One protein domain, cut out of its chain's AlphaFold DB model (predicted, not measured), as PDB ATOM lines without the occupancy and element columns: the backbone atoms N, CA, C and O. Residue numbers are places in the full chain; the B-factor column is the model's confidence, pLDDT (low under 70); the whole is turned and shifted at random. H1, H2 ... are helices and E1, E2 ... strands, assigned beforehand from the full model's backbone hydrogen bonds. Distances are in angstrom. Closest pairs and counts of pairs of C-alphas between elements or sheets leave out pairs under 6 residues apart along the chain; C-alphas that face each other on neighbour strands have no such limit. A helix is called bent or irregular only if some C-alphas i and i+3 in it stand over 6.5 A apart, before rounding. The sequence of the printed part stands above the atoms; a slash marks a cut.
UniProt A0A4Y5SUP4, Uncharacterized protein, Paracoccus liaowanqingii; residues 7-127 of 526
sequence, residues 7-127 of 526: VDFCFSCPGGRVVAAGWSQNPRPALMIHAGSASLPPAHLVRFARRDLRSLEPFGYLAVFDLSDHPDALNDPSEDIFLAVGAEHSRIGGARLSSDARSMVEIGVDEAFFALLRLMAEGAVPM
ATOM      1  N   VAL A   7     -74.783  -0.672 -72.560       87.75
ATOM      2  CA  VAL A   7     -74.923   0.728 -72.994       87.75
ATOM      3  C   VAL A   7     -73.564   1.255 -73.446       87.75
ATOM      4  O   VAL A   7     -72.684   1.505 -72.618       87.75
ATOM      5  N   ASP A   8     -73.416   1.458 -74.751       89.12
ATOM      6  CA  ASP A   8     -72.183   1.959 -75.357       89.12
ATOM      7  C   ASP A   8     -72.095   3.485 -75.234       89.12
ATOM      8  O   ASP A   8     -71.067   4.014 -74.819       89.12
ATOM      9  N   PHE A   9     -73.200   4.190 -75.500       92.25
ATOM     10  CA  PHE A   9     -73.275   5.654 -75.455       92.25
ATOM     11  C   PHE A   9     -74.582   6.106 -74.806       92.25
ATOM     12  O   PHE A   9     -75.628   5.499 -75.043       92.25
ATOM     13  N   CYS A  10     -74.547   7.175 -74.014       91.81
ATOM     14  CA  CYS A  10     -75.755   7.825 -73.511       91.81
ATOM     15  C   CYS A  10     -75.532   9.332 -73.354       91.81
ATOM     16  O   CYS A  10     -74.615   9.733 -72.640       91.81
ATOM     17  N   PHE A  11     -76.349  10.156 -74.017       90.62
ATOM     18  CA  PHE A  11     -76.189  11.612 -74.036       90.62
ATOM     19  C   PHE A  11     -77.511  12.377 -74.023       90.62
ATOM     20  O   PHE A  11     -78.537  11.898 -74.506       90.62
ATOM     21  N   SER A  12     -77.465  13.591 -73.476       88.19
ATOM     22  CA  SER A  12     -78.587  14.530 -73.464       88.19
ATOM     23  C   SER A  12     -78.595  15.407 -74.717       88.19
ATOM     24  O   SER A  12     -77.544  15.820 -75.210       88.19
ATOM     25  N   CYS A  13     -79.782  15.744 -75.202       86.88
ATOM     26  CA  CYS A  13     -80.013  16.657 -76.313       86.88
ATOM     27  C   CYS A  13     -80.815  17.889 -75.854       86.88
ATOM     28  O   CYS A  13     -81.566  17.804 -74.877       86.88
ATOM     29  N   PRO A  14     -80.722  19.021 -76.581       81.12
ATOM     30  CA  PRO A  14     -81.628  20.152 -76.385       81.12
ATOM     31  C   PRO A  14     -83.103  19.727 -76.421       81.12
ATOM     32  O   PRO A  14     -83.469  18.788 -77.130       81.12
ATOM     33  N   GLY A  15     -83.955  20.428 -75.667       77.94
ATOM     34  CA  GLY A  15     -85.384  20.101 -75.572       77.94
ATOM     35  C   GLY A  15     -85.699  18.905 -74.670       77.94
ATOM     36  O   GLY A  15     -86.780  18.346 -74.772       77.94
ATOM     37  N   GLY A  16     -84.762  18.498 -73.808       83.50
ATOM     38  CA  GLY A  16     -85.010  17.501 -72.768       83.50
ATOM     39  C   GLY A  16     -85.083  16.059 -73.253       83.50
ATOM     40  O   GLY A  16     -85.744  15.232 -72.638       83.50
ATOM     41  N   ARG A  17     -84.394  15.729 -74.347       89.81
ATOM     42  CA  ARG A  17     -84.334  14.353 -74.855       89.81
ATOM     43  C   ARG A  17     -83.045  13.670 -74.431       89.81
ATOM     44  O   ARG A  17     -81.995  14.306 -74.386       89.81
ATOM     45  N   VAL A  18     -83.106  12.370 -74.175       91.06
ATOM     46  CA  VAL A  18     -81.931  11.544 -73.869       91.06
ATOM     47  C   VAL A  18     -81.849  10.405 -74.868       91.06
ATOM     48  O   VAL A  18     -82.833   9.711 -75.116       91.06
ATOM     49  N   VAL A  19     -80.668  10.212 -75.449       93.31
ATOM     50  CA  VAL A  19     -80.405   9.170 -76.440       93.31
ATOM     51  C   VAL A  19     -79.463   8.138 -75.840       93.31
ATOM     52  O   VAL A  19     -78.389   8.487 -75.356       93.31
ATOM     53  N   ALA A  20     -79.845   6.864 -75.911       93.25
ATOM     54  CA  ALA A  20     -79.029   5.741 -75.467       93.25
ATOM     55  C   ALA A  20     -78.783   4.760 -76.615       93.25
ATOM     56  O   ALA A  20     -79.726   4.275 -77.244       93.25
ATOM     57  N   ALA A  21     -77.519   4.427 -76.856       92.94
ATOM     58  CA  ALA A  21     -77.098   3.432 -77.831       92.94
ATOM     59  C   ALA A  21     -76.471   2.230 -77.123       92.94
ATOM     60  O   ALA A  21     -75.724   2.379 -76.153       92.94
ATOM     61  N   GLY A  22     -76.748   1.032 -77.623       91.38
ATOM     62  CA  GLY A  22     -76.243  -0.187 -77.015       91.38
ATOM     63  C   GLY A  22     -76.642  -1.436 -77.777       91.38
ATOM     64  O   GLY A  22     -76.975  -1.386 -78.963       91.38
ATOM     65  N   TRP A  23     -76.619  -2.579 -77.097       89.81
ATOM     66  CA  TRP A  23     -77.097  -3.830 -77.675       89.81
ATOM     67  C   TRP A  23     -77.773  -4.744 -76.653       89.81
ATOM     68  O   TRP A  23     -77.501  -4.702 -75.455       89.81
ATOM     69  N   SER A  24     -78.699  -5.565 -77.145       87.88
ATOM     70  CA  SER A  24     -79.414  -6.576 -76.371       87.88
ATOM     71  C   SER A  24     -79.892  -7.703 -77.284       87.88
ATOM     72  O   SER A  24     -80.403  -7.447 -78.375       87.88
ATOM     73  N   GLN A  25     -79.782  -8.945 -76.809       85.69
ATOM     74  CA  GLN A  25     -80.332 -10.123 -77.490       85.69
ATOM     75  C   GLN A  25     -81.866 -10.149 -77.473       85.69
ATOM     76  O   GLN A  25     -82.482 -10.788 -78.321       85.69
ATOM     77  N   ASN A  26     -82.501  -9.443 -76.529       84.06
ATOM     78  CA  ASN A  26     -83.949  -9.307 -76.522       84.06
ATOM     79  C   ASN A  26     -84.369  -8.343 -77.653       84.06
ATOM     80  O   ASN A  26     -83.909  -7.196 -77.660       84.06
ATOM     81  N   PRO A  27     -85.241  -8.761 -78.593       75.69
ATOM     82  CA  PRO A  27     -85.713  -7.899 -79.679       75.69
ATOM     83  C   PRO A  27     -86.566  -6.722 -79.188       75.69
ATOM     84  O   PRO A  27     -86.655  -5.703 -79.868       75.69
ATOM     85  N   ARG A  28     -87.185  -6.844 -78.006       78.94
ATOM     86  CA  ARG A  28     -87.953  -5.787 -77.334       78.94
ATOM     87  C   ARG A  28     -87.457  -5.649 -75.895       78.94
ATOM     88  O   ARG A  28     -88.123  -6.122 -74.972       78.94
ATOM     89  N   PRO A  29     -86.259  -5.074 -75.687       81.94
ATOM     90  CA  PRO A  29     -85.759  -4.868 -74.340       81.94
ATOM     91  C   PRO A  29     -86.713  -3.914 -73.612       81.94
ATOM     92  O   PRO A  29     -87.120  -2.898 -74.173       81.94
ATOM     93  N   ALA A  30     -87.082  -4.250 -72.375       86.50
ATOM     94  CA  ALA A  30     -87.931  -3.417 -71.523       86.50
ATOM     95  C   ALA A  30     -87.122  -2.231 -70.969       86.50
ATOM     96  O   ALA A  30     -86.847  -2.171 -69.773       86.50
ATOM     97  N   LEU A  31     -86.663  -1.366 -71.879       90.06
ATOM     98  CA  LEU A  31     -85.855  -0.189 -71.593       90.06
ATOM     99  C   LEU A  31     -86.683   0.848 -70.841       90.06
ATOM    100  O   LEU A  31     -87.778   1.194 -71.277       90.06
ATOM    101  N   MET A  32     -86.121   1.372 -69.759       91.44
ATOM    102  CA  MET A  32     -86.670   2.486 -68.995       91.44
ATOM    103  C   MET A  32     -85.551   3.475 -68.679       91.44
ATOM    104  O   MET A  32     -84.429   3.068 -68.374       91.44
ATOM    105  N   ILE A  33     -85.855   4.768 -68.738       90.44
ATOM    106  CA  ILE A  33     -85.008   5.813 -68.163       90.44
ATOM    107  C   ILE A  33     -85.561   6.191 -66.792       90.44
ATOM    108  O   ILE A  33     -86.777   6.288 -66.634       90.44
ATOM    109  N   HIS A  34     -84.681   6.408 -65.819       88.75
ATOM    110  CA  HIS A  34     -85.016   6.985 -64.523       88.75
ATOM    111  C   HIS A  34     -84.151   8.226 -64.294       88.75
ATOM    112  O   HIS A  34     -82.922   8.127 -64.321       88.75
ATOM    113  N   ALA A  35     -84.794   9.374 -64.098       85.25
ATOM    114  CA  ALA A  35     -84.149  10.660 -63.840       85.25
ATOM    115  C   ALA A  35     -85.043  11.471 -62.889       85.25
ATOM    116  O   ALA A  35     -86.195  11.756 -63.227       85.25
ATOM    117  N   GLY A  36     -84.565  11.778 -61.681       80.19
ATOM    118  CA  GLY A  36     -85.407  12.322 -60.617       80.19
ATOM    119  C   GLY A  36     -86.648  11.470 -60.360       80.19
ATOM    120  O   GLY A  36     -86.575  10.267 -60.101       80.19
ATOM    121  N   SER A  37     -87.818  12.104 -60.454       76.56
ATOM    122  CA  SER A  37     -89.124  11.451 -60.308       76.56
ATOM    123  C   SER A  37     -89.642  10.797 -61.595       76.56
ATOM    124  O   SER A  37     -90.643  10.077 -61.550       76.56
ATOM    125  N   ALA A  38     -88.991  11.029 -62.738       84.94
ATOM    126  CA  ALA A  38     -89.433  10.513 -64.023       84.94
ATOM    127  C   ALA A  38     -88.966   9.066 -64.219       84.94
ATOM    128  O   ALA A  38     -87.790   8.744 -64.045       84.94
ATOM    129  N   SER A  39     -89.892   8.198 -64.629       88.50
ATOM    130  CA  SER A  39     -89.590   6.850 -65.106       88.50
ATOM    131  C   SER A  39     -90.376   6.576 -66.379       88.50
ATOM    132  O   SER A  39     -91.593   6.403 -66.327       88.50
ATOM    133  N   LEU A  40     -89.689   6.574 -67.522       91.69
ATOM    134  CA  LEU A  40     -90.340   6.556 -68.832       91.69
ATOM    135  C   LEU A  40     -89.758   5.469 -69.745       91.69
ATOM    136  O   LEU A  40     -88.543   5.243 -69.739       91.69
ATOM    137  N   PRO A  41     -90.595   4.804 -70.558       92.88
ATOM    138  CA  PRO A  41     -90.116   3.981 -71.660       92.88
ATOM    139  C   PRO A  41     -89.547   4.866 -72.784       92.88
ATOM    140  O   PRO A  41     -89.790   6.077 -72.808       92.88
ATOM    141  N   PRO A  42     -88.805   4.295 -73.749       92.94
ATOM    142  CA  PRO A  42     -88.361   5.053 -74.908       92.94
ATOM    143  C   PRO A  42     -89.555   5.480 -75.771       92.94
ATOM    144  O   PRO A  42     -90.411   4.663 -76.109       92.94
ATOM    145  N   ALA A  43     -89.565   6.746 -76.180       93.06
ATOM    146  CA  ALA A  43     -90.490   7.277 -77.178       93.06
ATOM    147  C   ALA A  43     -90.177   6.722 -78.577       93.06
ATOM    148  O   ALA A  43     -91.082   6.442 -79.360       93.06
ATOM    149  N   HIS A  44     -88.890   6.504 -78.873       92.31
ATOM    150  CA  HIS A  44     -88.434   5.881 -80.116       92.31
ATOM    151  C   HIS A  44     -87.407   4.788 -79.834       92.31
ATOM    152  O   HIS A  44     -86.519   4.958 -78.998       92.31
ATOM    153  N   LEU A  45     -87.493   3.681 -80.572       92.12
ATOM    154  CA  LEU A  45     -86.534   2.582 -80.508       92.12
ATOM    155  C   LEU A  45     -86.205   2.095 -81.919       92.12
ATOM    156  O   LEU A  45     -87.033   1.467 -82.575       92.12
ATOM    157  N   VAL A  46     -84.972   2.334 -82.360       90.88
ATOM    158  CA  VAL A  46     -84.437   1.807 -83.619       90.88
ATOM    159  C   VAL A  46     -83.589   0.582 -83.315       90.88
ATOM    160  O   VAL A  46     -82.747   0.613 -82.420       90.88
ATOM    161  N   ARG A  47     -83.800  -0.501 -84.067       90.19
ATOM    162  CA  ARG A  47     -83.016  -1.738 -83.975       90.19
ATOM    163  C   ARG A  47     -82.178  -1.918 -85.232       90.19
ATOM    164  O   ARG A  47     -82.670  -1.686 -86.332       90.19
ATOM    165  N   PHE A  48     -80.934  -2.354 -85.070       88.94
ATOM    166  CA  PHE A  48     -80.015  -2.567 -86.188       88.94
ATOM    167  C   PHE A  48     -79.111  -3.774 -85.964       88.94
ATOM    168  O   PHE A  48     -78.788  -4.140 -84.830       88.94
ATOM    169  N   ALA A  49     -78.709  -4.405 -87.065       86.50
ATOM    170  CA  ALA A  49     -77.677  -5.430 -87.040       86.50
ATOM    171  C   ALA A  49     -76.336  -4.793 -86.665       86.50
ATOM    172  O   ALA A  49     -76.023  -3.688 -87.099       86.50
ATOM    173  N   ARG A  50     -75.544  -5.491 -85.855       79.69
ATOM    174  CA  ARG A  50     -74.210  -5.041 -85.452       79.69
ATOM    175  C   ARG A  50     -73.163  -5.875 -86.166       79.69
ATOM    176  O   ARG A  50     -72.922  -7.026 -85.792       79.69
ATOM    177  N   ARG A  51     -72.526  -5.295 -87.187       77.19
ATOM    178  CA  ARG A  51     -71.477  -5.983 -87.962       77.19
ATOM    179  C   ARG A  51     -70.308  -6.437 -87.091       77.19
ATOM    180  O   ARG A  51     -69.741  -7.498 -87.341       77.19
ATOM    181  N   ASP A  52     -69.971  -5.680 -86.052       79.81
ATOM    182  CA  ASP A  52     -68.896  -6.006 -85.114       79.81
ATOM    183  C   ASP A  52     -69.210  -7.235 -84.245       79.81
ATOM    184  O   ASP A  52     -68.303  -7.995 -83.906       79.81
ATOM    185  N   LEU A  53     -70.494  -7.509 -83.991       77.75
ATOM    186  CA  LEU A  53     -70.961  -8.751 -83.363       77.75
ATOM    187  C   LEU A  53     -71.032  -9.935 -84.344       77.75
ATOM    188  O   LEU A  53     -71.385 -11.041 -83.937       77.75
ATOM    189  N   ARG A  54     -70.699  -9.725 -85.628       80.94
ATOM    190  CA  ARG A  54     -70.738 -10.731 -86.707       80.94
ATOM    191  C   ARG A  54     -72.090 -11.449 -86.823       80.94
ATOM    192  O   ARG A  54     -72.142 -12.617 -87.200       80.94
ATOM    193  N   SER A  55     -73.174 -10.742 -86.505       78.69
ATOM    194  CA  SER A  55     -74.545 -11.239 -86.590       78.69
ATOM    195  C   SER A  55     -75.384 -10.330 -87.480       78.69
ATOM    196  O   SER A  55     -75.246  -9.106 -87.442       78.69
ATOM    197  N   LEU A  56     -76.268 -10.941 -88.269       79.94
ATOM    198  CA  LEU A  56     -77.311 -10.229 -89.010       79.94
ATOM    199  C   LEU A  56     -78.555  -9.980 -88.146       79.94
ATOM    200  O   LEU A  56     -79.454  -9.254 -88.564       79.94
ATOM    201  N   GLU A  57     -78.615 -10.557 -86.942       85.50
ATOM    202  CA  GLU A  57     -79.708 -10.298 -86.011       85.50
ATOM    203  C   GLU A  57     -79.631  -8.859 -85.475       85.50
ATOM    204  O   GLU A  57     -78.540  -8.368 -85.152       85.50
ATOM    205  N   PRO A  58     -80.776  -8.161 -85.354       86.50
ATOM    206  CA  PRO A  58     -80.819  -6.751 -84.996       86.50
ATOM    207  C   PRO A  58     -80.654  -6.549 -83.485       86.50
ATOM    208  O   PRO A  58     -81.571  -6.098 -82.792       86.50
ATOM    209  N   PHE A  59     -79.494  -6.929 -82.950       89.50
ATOM    210  CA  PHE A  59     -79.160  -6.822 -81.529       89.50
ATOM    211  C   PHE A  59     -78.836  -5.397 -81.081       89.50
ATOM    212  O   PHE A  59     -79.030  -5.080 -79.909       89.50
ATOM    213  N   GLY A  60     -78.353  -4.540 -81.980       90.69
ATOM    214  CA  GLY A  60     -78.095  -3.136 -81.679       90.69
ATOM    215  C   GLY A  60     -79.389  -2.364 -81.457       90.69
ATOM    216  O   GLY A  60     -80.417  -2.670 -82.071       90.69
ATOM    217  N   TYR A  61     -79.339  -1.362 -80.584       92.00
ATOM    218  CA  TYR A  61     -80.434  -0.425 -80.395       92.00
ATOM    219  C   TYR A  61     -79.956   1.021 -80.276       92.00
ATOM    220  O   TYR A  61     -78.867   1.294 -79.771       92.00
ATOM    221  N   LEU A  62     -80.826   1.934 -80.701       93.62
ATOM    222  CA  LEU A  62     -80.774   3.358 -80.403       93.62
ATOM    223  C   LEU A  62     -82.148   3.765 -79.866       93.62
ATOM    224  O   LEU A  62     -83.157   3.607 -80.554       93.62
ATOM    225  N   ALA A  63     -82.188   4.219 -78.620       94.31
ATOM    226  CA  ALA A  63     -83.405   4.561 -77.899       94.31
ATOM    227  C   ALA A  63     -83.431   6.060 -77.591       94.31
ATOM    228  O   ALA A  63     -82.421   6.607 -77.149       94.31
ATOM    229  N   VAL A  64     -84.576   6.704 -77.808       94.88
ATOM    230  CA  VAL A  64     -84.818   8.107 -77.449       94.88
ATOM    231  C   VAL A  64     -85.852   8.149 -76.341       94.88
ATOM    232  O   VAL A  64     -86.936   7.585 -76.486       94.88
ATOM    233  N   PHE A  65     -85.526   8.840 -75.261       93.31
ATOM    234  CA  PHE A  65     -86.420   9.117 -74.149       93.31
ATOM    235  C   PHE A  65     -86.741  10.609 -74.137       93.31
ATOM    236  O   PHE A  65     -85.839  11.431 -74.309       93.31
ATOM    237  N   ASP A  66     -88.014  10.946 -73.949       91.31
ATOM    238  CA  ASP A  66     -88.478  12.329 -73.901       91.31
ATOM    239  C   ASP A  66     -88.767  12.722 -72.449       91.31
ATOM    240  O   ASP A  66     -89.686  12.192 -71.831       91.31
ATOM    241  N   LEU A  67     -87.936  13.603 -71.891       87.44
ATOM    242  CA  LEU A  67     -88.074  14.157 -70.543       87.44
ATOM    243  C   LEU A  67     -88.538  15.623 -70.586       87.44
ATOM    244  O   LEU A  67     -88.426  16.318 -69.579       87.44
ATOM    245  N   SER A  68     -89.032  16.119 -71.727       85.38
ATOM    246  CA  SER A  68     -89.434  17.527 -71.886       85.38
ATOM    247  C   SER A  68     -90.524  17.965 -70.899       85.38
ATOM    248  O   SER A  68     -90.442  19.069 -70.360       85.38
ATOM    249  N   ASP A  69     -91.463  17.075 -70.569       84.62
ATOM    250  CA  ASP A  69     -92.518  17.301 -69.566       84.62
ATOM    251  C   ASP A  69     -92.040  17.131 -68.108       84.62
ATOM    252  O   ASP A  69     -92.812  17.285 -67.159       84.62
ATOM    253  N   HIS A  70     -90.755  16.830 -67.907       82.75
ATOM    254  CA  HIS A  70     -90.134  16.614 -66.602       82.75
ATOM    255  C   HIS A  70     -88.898  17.517 -66.427       82.75
ATOM    256  O   HIS A  70     -87.781  17.014 -66.295       82.75
ATOM    257  N   PRO A  71     -89.059  18.855 -66.396       69.81
ATOM    258  CA  PRO A  71     -87.933  19.791 -66.328       69.81
ATOM    259  C   PRO A  71     -87.064  19.594 -65.075       69.81
ATOM    260  O   PRO A  71     -85.848  19.767 -65.131       69.81
ATOM    261  N   ASP A  72     -87.663  19.157 -63.966       70.38
ATOM    262  CA  ASP A  72     -86.950  18.843 -62.723       70.38
ATOM    263  C   ASP A  72     -85.961  17.673 -62.893       70.38
ATOM    264  O   ASP A  72     -84.929  17.645 -62.230       70.38
ATOM    265  N   ALA A  73     -86.222  16.750 -63.829       69.38
ATOM    266  CA  ALA A  73     -85.365  15.594 -64.112       69.38
ATOM    267  C   ALA A  73     -84.064  15.958 -64.852       69.38
ATOM    268  O   ALA A  73     -83.157  15.134 -64.942       69.38
ATOM    269  N   LEU A  74     -83.974  17.173 -65.405       64.44
ATOM    270  CA  LEU A  74     -82.828  17.654 -66.189       64.44
ATOM    271  C   LEU A  74     -82.034  18.758 -65.475       64.44
ATOM    272  O   LEU A  74     -80.917  19.068 -65.888       64.44
ATOM    273  N   ASN A  75     -82.607  19.359 -64.429       58.84
ATOM    274  CA  ASN A  75     -82.068  20.539 -63.749       58.84
ATOM    275  C   ASN A  75     -81.246  20.222 -62.485       58.84
ATOM    276  O   ASN A  75     -80.682  21.151 -61.908       58.84
ATOM    277  N   ASP A  76     -81.148  18.958 -62.055       52.44
ATOM    278  CA  ASP A  76     -80.284  18.571 -60.933       52.44
ATOM    279  C   ASP A  76     -78.881  18.148 -61.429       52.44
ATOM    280  O   ASP A  76     -78.728  17.095 -62.050       52.44
ATOM    281  N   PRO A  77     -77.822  18.937 -61.160       42.88
ATOM    282  CA  PRO A  77     -76.456  18.634 -61.589       42.88
ATOM    283  C   PRO A  77     -75.801  17.459 -60.831       42.88
ATOM    284  O   PRO A  77     -74.627  17.166 -61.080       42.88
ATOM    285  N   SER A  78     -76.512  16.804 -59.903       46.78
ATOM    286  CA  SER A  78     -76.008  15.700 -59.076       46.78
ATOM    287  C   SER A  78     -76.637  14.329 -59.349       46.78
ATOM    288  O   SER A  78     -76.090  13.327 -58.877       46.78
ATOM    289  N   GLU A  79     -77.718  14.241 -60.125       53.59
ATOM    290  CA  GLU A  79     -78.428  12.975 -60.316       53.59
ATOM    291  C   GLU A  79     -77.979  12.239 -61.576       53.59
ATOM    292  O   GLU A  79     -78.089  12.702 -62.711       53.59
ATOM    293  N   ASP A  80     -77.436  11.046 -61.370       67.31
ATOM    294  CA  ASP A  80     -77.179  10.125 -62.457       67.31
ATOM    295  C   ASP A  80     -78.488   9.707 -63.114       67.31
ATOM    296  O   ASP A  80     -79.462   9.369 -62.444       67.31
ATOM    297  N   ILE A  81     -78.476   9.636 -64.439       78.50
ATOM    298  CA  ILE A  81     -79.558   8.989 -65.167       78.50
ATOM    299  C   ILE A  81     -79.349   7.483 -65.048       78.50
ATOM    300  O   ILE A  81     -78.259   6.975 -65.325       78.50
ATOM    301  N   PHE A  82     -80.391   6.743 -64.683       85.69
ATOM    302  CA  PHE A  82     -80.342   5.286 -64.687       85.69
ATOM    303  C   PHE A  82     -81.076   4.751 -65.910       85.69
ATOM    304  O   PHE A  82     -82.252   5.033 -66.120       85.69
ATOM    305  N   LEU A  83     -80.383   3.946 -66.709       85.06
ATOM    306  CA  LEU A  83     -81.004   3.146 -67.756       85.06
ATOM    307  C   LEU A  83     -81.261   1.753 -67.208       85.06
ATOM    308  O   LEU A  83     -80.318   1.064 -66.813       85.06
ATOM    309  N   ALA A  84     -82.523   1.344 -67.196       82.19
ATOM    310  CA  ALA A  84     -82.925   0.027 -66.745       82.19
ATOM    311  C   ALA A  84     -83.389  -0.858 -67.905       82.19
ATOM    312  O   ALA A  84     -83.992  -0.377 -68.865       82.19
ATOM    313  N   VAL A  85     -83.126  -2.163 -67.801       79.25
ATOM    314  CA  VAL A  85     -83.803  -3.207 -68.585       79.25
ATOM    315  C   VAL A  85     -84.319  -4.267 -67.628       79.25
ATOM    316  O   VAL A  85     -83.558  -5.052 -67.064       79.25
ATOM    317  N   GLY A  86     -85.638  -4.296 -67.436       73.38
ATOM    318  CA  GLY A  86     -86.241  -5.145 -66.410       73.38
ATOM    319  C   GLY A  86     -85.748  -4.758 -65.010       73.38
ATOM    320  O   GLY A  86     -86.018  -3.654 -64.555       73.38
ATOM    321  N   ALA A  87     -85.047  -5.665 -64.324       72.69
ATOM    322  CA  ALA A  87     -84.515  -5.430 -62.974       72.69
ATOM    323  C   ALA A  87     -83.071  -4.888 -62.955       72.69
ATOM    324  O   ALA A  87     -82.574  -4.486 -61.901       72.69
ATOM    325  N   GLU A  88     -82.374  -4.893 -64.093       79.38
ATOM    326  CA  GLU A  88     -81.001  -4.397 -64.183       79.38
ATOM    327  C   GLU A  88     -80.974  -2.890 -64.390       79.38
ATOM    328  O   GLU A  88     -81.738  -2.376 -65.200       79.38
ATOM    329  N   HIS A  89     -80.058  -2.203 -63.703       80.94
ATOM    330  CA  HIS A  89     -79.894  -0.754 -63.774       80.94
ATOM    331  C   HIS A  89     -78.439  -0.407 -64.092       80.94
ATOM    332  O   HIS A  89     -77.512  -0.939 -63.479       80.94
ATOM    333  N   SER A  90     -78.238   0.517 -65.029       84.12
ATOM    334  CA  SER A  90     -76.942   1.085 -65.381       84.12
ATOM    335  C   SER A  90     -76.940   2.578 -65.074       84.12
ATOM    336  O   SER A  90     -77.747   3.329 -65.621       84.12
ATOM    337  N   ARG A  91     -76.036   3.001 -64.188       85.25
ATOM    338  CA  ARG A  91     -75.844   4.403 -63.799       85.25
ATOM    339  C   ARG A  91     -75.046   5.139 -64.880       85.25
ATOM    340  O   ARG A  91     -73.913   4.754 -65.176       85.25
ATOM    341  N   ILE A  92     -75.606   6.211 -65.428       84.31
ATOM    342  CA  ILE A  92     -74.969   7.094 -66.408       84.31
ATOM    343  C   ILE A  92     -74.678   8.439 -65.737       84.31
ATOM    344  O   ILE A  92     -75.575   9.246 -65.509       84.31
ATOM    345  N   GLY A  93     -73.404   8.676 -65.423       77.25
ATOM    346  CA  GLY A  93     -72.970   9.936 -64.817       77.25
ATOM    347  C   GLY A  93     -72.953  11.107 -65.808       77.25
ATOM    348  O   GLY A  93     -72.755  10.915 -67.010       77.25
ATOM    349  N   GLY A  94     -73.067  12.334 -65.290       75.50
ATOM    350  CA  GLY A  94     -73.175  13.566 -66.091       75.50
ATOM    351  C   GLY A  94     -72.040  13.811 -67.093       75.50
ATOM    352  O   GLY A  94     -72.279  14.335 -68.179       75.50
ATOM    353  N   ALA A  95     -70.814  13.359 -66.800       79.19
ATOM    354  CA  ALA A  95     -69.699  13.461 -67.746       79.19
ATOM    355  C   ALA A  95     -70.008  12.741 -69.073       79.19
ATOM    356  O   ALA A  95     -69.856  13.340 -70.138       79.19
ATOM    357  N   ARG A  96     -70.535  11.508 -69.007       80.56
ATOM    358  CA  ARG A  96     -70.941  10.737 -70.193       80.56
ATOM    359  C   ARG A  96     -72.063  11.426 -70.954       80.56
ATOM    360  O   ARG A  96     -71.982  11.525 -72.173       80.56
ATOM    361  N   LEU A  97     -73.039  11.988 -70.235       81.31
ATOM    362  CA  LEU A  97     -74.170  12.683 -70.854       81.31
ATOM    363  C   LEU A  97     -73.740  13.848 -71.755       81.31
ATOM    364  O   LEU A  97     -74.407  14.134 -72.748       81.31
ATOM    365  N   SER A  98     -72.608  14.480 -71.432       79.06
ATOM    366  CA  SER A  98     -72.031  15.579 -72.211       79.06
ATOM    367  C   SER A  98     -71.059  15.136 -73.316       79.06
ATOM    368  O   SER A  98     -70.975  15.793 -74.352       79.06
ATOM    369  N   SER A  99     -70.319  14.034 -73.129       82.81
ATOM    370  CA  SER A  99     -69.248  13.617 -74.048       82.81
ATOM    371  C   SER A  99     -69.657  12.539 -75.050       82.81
ATOM    372  O   SER A  99     -69.135  12.509 -76.168       82.81
ATOM    373  N   ASP A 100     -70.591  11.660 -74.677       90.44
ATOM    374  CA  ASP A 100     -70.908  10.453 -75.444       90.44
ATOM    375  C   ASP A 100     -71.524  10.783 -76.810       90.44
ATOM    376  O   ASP A 100     -71.343  10.010 -77.747       90.44
ATOM    377  N   ALA A 101     -72.174  11.944 -76.973       90.81
ATOM    378  CA  ALA A 101     -72.687  12.396 -78.271       90.81
ATOM    379  C   ALA A 101     -71.562  12.506 -79.310       90.81
ATOM    380  O   ALA A 101     -71.650  11.971 -80.417       90.81
ATOM    381  N   ARG A 102     -70.461  13.162 -78.925       92.00
ATOM    382  CA  ARG A 102     -69.286  13.323 -79.778       92.00
ATOM    383  C   ARG A 102     -68.587  11.988 -80.005       92.00
ATOM    384  O   ARG A 102     -68.258  11.676 -81.144       92.00
ATOM    385  N   SER A 103     -68.408  11.185 -78.956       92.50
ATOM    386  CA  SER A 103     -67.787   9.864 -79.081       92.50
ATOM    387  C   SER A 103     -68.594   8.931 -79.984       92.50
ATOM    388  O   SER A 103     -68.017   8.250 -80.823       92.50
ATOM    389  N   MET A 104     -69.923   8.935 -79.902       93.19
ATOM    390  CA  MET A 104     -70.759   8.143 -80.800       93.19
ATOM    391  C   MET A 104     -70.559   8.567 -82.261       93.19
ATOM    392  O   MET A 104     -70.426   7.714 -83.137       93.19
ATOM    393  N   VAL A 105     -70.469   9.875 -82.525       92.75
ATOM    394  CA  VAL A 105     -70.189  10.395 -83.870       92.75
ATOM    395  C   VAL A 105     -68.771  10.071 -84.327       92.75
ATOM    396  O   VAL A 105     -68.598   9.745 -85.489       92.75
ATOM    397  N   GLU A 106     -67.748  10.114 -83.479       90.12
ATOM    398  CA  GLU A 106     -66.358   9.904 -83.917       90.12
ATOM    399  C   GLU A 106     -65.964   8.419 -83.991       90.12
ATOM    400  O   GLU A 106     -65.283   8.016 -84.931       90.12
ATOM    401  N   ILE A 107     -66.395   7.604 -83.023       88.06
ATOM    402  CA  ILE A 107     -65.932   6.216 -82.836       88.06
ATOM    403  C   ILE A 107     -67.056   5.180 -82.735       88.06
ATOM    404  O   ILE A 107     -66.770   3.985 -82.674       88.06
ATOM    405  N   GLY A 108     -68.328   5.595 -82.697       86.31
ATOM    406  CA  GLY A 108     -69.454   4.657 -82.699       86.31
ATOM    407  C   GLY A 108     -69.475   3.797 -83.964       86.31
ATOM    408  O   GLY A 108     -68.871   4.164 -84.969       86.31
ATOM    409  N   VAL A 109     -70.169   2.659 -83.937       90.06
ATOM    410  CA  VAL A 109     -70.381   1.841 -85.146       90.06
ATOM    411  C   VAL A 109     -71.253   2.587 -86.159       90.06
ATOM    412  O   VAL A 109     -72.089   3.411 -85.776       90.06
ATOM    413  N   ASP A 110     -71.064   2.310 -87.450       90.06
ATOM    414  CA  ASP A 110     -71.763   3.018 -88.532       90.06
ATOM    415  C   ASP A 110     -73.284   2.898 -88.415       90.06
ATOM    416  O   ASP A 110     -73.996   3.874 -88.639       90.06
ATOM    417  N   GLU A 111     -73.784   1.745 -87.970       91.19
ATOM    418  CA  GLU A 111     -75.216   1.518 -87.824       91.19
ATOM    419  C   GLU A 111     -75.875   2.412 -86.778       91.19
ATOM    420  O   GLU A 111     -76.966   2.939 -87.002       91.19
ATOM    421  N   ALA A 112     -75.189   2.641 -85.658       91.75
ATOM    422  CA  ALA A 112     -75.658   3.556 -84.626       91.75
ATOM    423  C   ALA A 112     -75.623   5.008 -85.126       91.75
ATOM    424  O   ALA A 112     -76.559   5.771 -84.886       91.75
ATOM    425  N   PHE A 113     -74.570   5.378 -85.861       93.56
ATOM    426  CA  PHE A 113     -74.438   6.714 -86.435       93.56
ATOM    427  C   PHE A 113     -75.525   7.005 -87.483       93.56
ATOM    428  O   PHE A 113     -76.176   8.046 -87.416       93.56
ATOM    429  N   PHE A 114     -75.790   6.093 -88.421       92.62
ATOM    430  CA  PHE A 114     -76.837   6.301 -89.427       92.62
ATOM    431  C   PHE A 114     -78.249   6.199 -88.837       92.62
ATOM    432  O   PHE A 114     -79.140   6.925 -89.277       92.62
ATOM    433  N   ALA A 115     -78.463   5.379 -87.801       92.25
ATOM    434  CA  ALA A 115     -79.710   5.403 -87.035       92.25
ATOM    435  C   ALA A 115     -79.939   6.770 -86.365       92.25
ATOM    436  O   ALA A 115     -81.054   7.289 -86.407       92.25
ATOM    437  N   LEU A 116     -78.887   7.396 -85.818       94.19
ATOM    438  CA  LEU A 116     -78.977   8.752 -85.272       94.19
ATOM    439  C   LEU A 116     -79.382   9.765 -86.349       94.19
ATOM    440  O   LEU A 116     -80.279  10.572 -86.110       94.19
ATOM    441  N   LEU A 117     -78.763   9.717 -87.534       95.06
ATOM    442  CA  LEU A 117     -79.109  10.623 -88.636       95.06
ATOM    443  C   LEU A 117     -80.579  10.489 -89.056       95.06
ATOM    444  O   LEU A 117     -81.224  11.491 -89.359       95.06
ATOM    445  N   ARG A 118     -81.136   9.275 -89.033       93.81
ATOM    446  CA  ARG A 118     -82.561   9.048 -89.319       93.81
ATOM    447  C   ARG A 118     -83.463   9.655 -88.261       93.81
ATOM    448  O   ARG A 118     -84.362  10.406 -88.616       93.81
ATOM    449  N   LEU A 119     -83.165   9.435 -86.981       93.81
ATOM    450  CA  LEU A 119     -83.911  10.064 -85.888       93.81
ATOM    451  C   LEU A 119     -83.833  11.598 -85.941       93.81
ATOM    452  O   LEU A 119     -84.801  12.283 -85.613       93.81
ATOM    453  N   MET A 120     -82.701  12.146 -86.393       94.88
ATOM    454  CA  MET A 120     -82.544  13.572 -86.682       94.88
ATOM    455  C   MET A 120     -83.453  14.025 -87.839       94.88
ATOM    456  O   MET A 120     -84.170  15.017 -87.712       94.88
ATOM    457  N   ALA A 121     -83.485  13.287 -88.950       94.69
ATOM    458  CA  ALA A 121     -84.362  13.575 -90.090       94.69
ATOM    459  C   ALA A 121     -85.861  13.456 -89.743       94.69
ATOM    460  O   ALA A 121     -86.684  14.241 -90.216       94.69
ATOM    461  N   GLU A 122     -86.218  12.514 -88.874       92.00
ATOM    462  CA  GLU A 122     -87.570  12.322 -88.333       92.00
ATOM    463  C   GLU A 122     -87.976  13.412 -87.334       92.00
ATOM    464  O   GLU A 122     -89.160  13.585 -87.061       92.00
ATOM    465  N   GLY A 123     -87.016  14.170 -86.798       90.94
ATOM    466  CA  GLY A 123     -87.252  15.151 -85.739       90.94
ATOM    467  C   GLY A 123     -87.405  14.545 -84.341       90.94
ATOM    468  O   GLY A 123     -87.669  15.287 -83.394       90.94
ATOM    469  N   ALA A 124     -87.194  13.233 -84.189       92.38
ATOM    470  CA  ALA A 124     -87.127  12.550 -82.899       92.38
ATOM    471  C   ALA A 124     -85.892  12.990 -82.093       92.38
ATOM    472  O   ALA A 124     -85.940  13.106 -80.872       92.38
ATOM    473  N   VAL A 125     -84.799  13.339 -82.774       92.56
ATOM    474  CA  VAL A 125     -83.598  13.949 -82.181       92.56
ATOM    475  C   VAL A 125     -83.398  15.337 -82.806       92.56
ATOM    476  O   VAL A 125     -83.556  15.475 -84.019       92.56
ATOM    477  N   PRO A 126     -83.094  16.391 -82.024       90.81
ATOM    478  CA  PRO A 126     -82.843  17.719 -82.585       90.81
ATOM    479  C   PRO A 126     -81.590  17.734 -83.473       90.81
ATOM    480  O   PRO A 126     -80.703  16.886 -83.347       90.81
ATOM    481  N   MET A 127     -81.496  18.729 -84.360       91.75
ATOM    482  CA  MET A 127     -80.270  18.952 -85.132       91.75
ATOM    483  C   MET A 127     -79.083  19.218 -84.191       91.75
ATOM    484  O   MET A 127     -79.260  19.872 -83.158       91.75
TER     485      MET A 127
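This is residues 7 to 127 of the 526 residues of an uncharacterized protein of Paracoccus liaowanqingii (UniProt A0A4Y5SUP4). Two four-stranded antiparallel sheets stand partly face to face as a sandwich with their strands crossed; H2 covers the far face of the sheet E1 E2 E6 E5, and H1 runs beside that sheet's edge strand E1. The other sheet runs E4 E3 E7 E8, and a long loop, residues 67 to 80, joins E6 to E7. The printed part has 121 residues with eight named strands, E1 to E8, followed by two named helices, H1 and H2; the class is mixed, helices and strands. It is compact, with a radius of gyration of the C-alphas of 13.6 A, and spans 41 by 33 by 24 A.

Find C-alpha 7 at (-74.923, 0.728, -72.994), where E1, residues 7 to 13, begins; it is 17.0 A long. Beside it are E2, residues 17 to 23, 19.8 A, then E6, residues 60 to 66, 20.2 A, and E5, residues 44 to 48, 13.4 A. The second sheet holds E4, residues 38 to 40, E3, residues 31 to 35, E7, residues 81 to 85, and E8, residues 88 to 92. H1, residues 94 to 107, is 19.7 A long and only just irregular: C-alphas 98 and 101 are 6.9 A apart. H2, residues 110 to 122, is 18.3 A long and ends at C-alpha 122, (-87.570, 12.322, -88.333).

Look first at the hairpin E1 and E2, where N 11 and O 19 are 3.0 A apart. E2 and E6 are antiparallel, with N 20 to O 63 at 2.9 A; in the hairpin E5 and E6, N 46 to O 62 is 2.9 A. The two sheets make a sandwich, two sheets face to face: the parts that face each other are 10.7 A apart centre to centre, and the strands of the one sheet stand at 47 degrees to those of the other. In the second sheet, E3 and E7 are antiparallel, with N 34 to O 82 at 2.8 A. H2 and the first sheet make two layers, a helix on one face: H2 is over E6 and E5 at a height over the sheet of 9.4 A, and the C-alphas of Leu 62 and Ala 112 are its closest pair with E6, 6.6 A. H1 stands at the sheet's level, its closest pair with E1 being the C-alphas of Phe 11 and Leu 97, 3.9 A. In H2 every O i to N i+4 pair is within hydrogen-bond range; in H1 8 of 10 are.

The C-alphas farthest apart, those of Arg 54 and Asp 72, are 41.4 A apart. The printed part has no cut. The links E5 to E6 and E6 to E7 are long. The mean pLDDT of the printed part is 85.0; residue 71 and residues 73 to 80 are under 70.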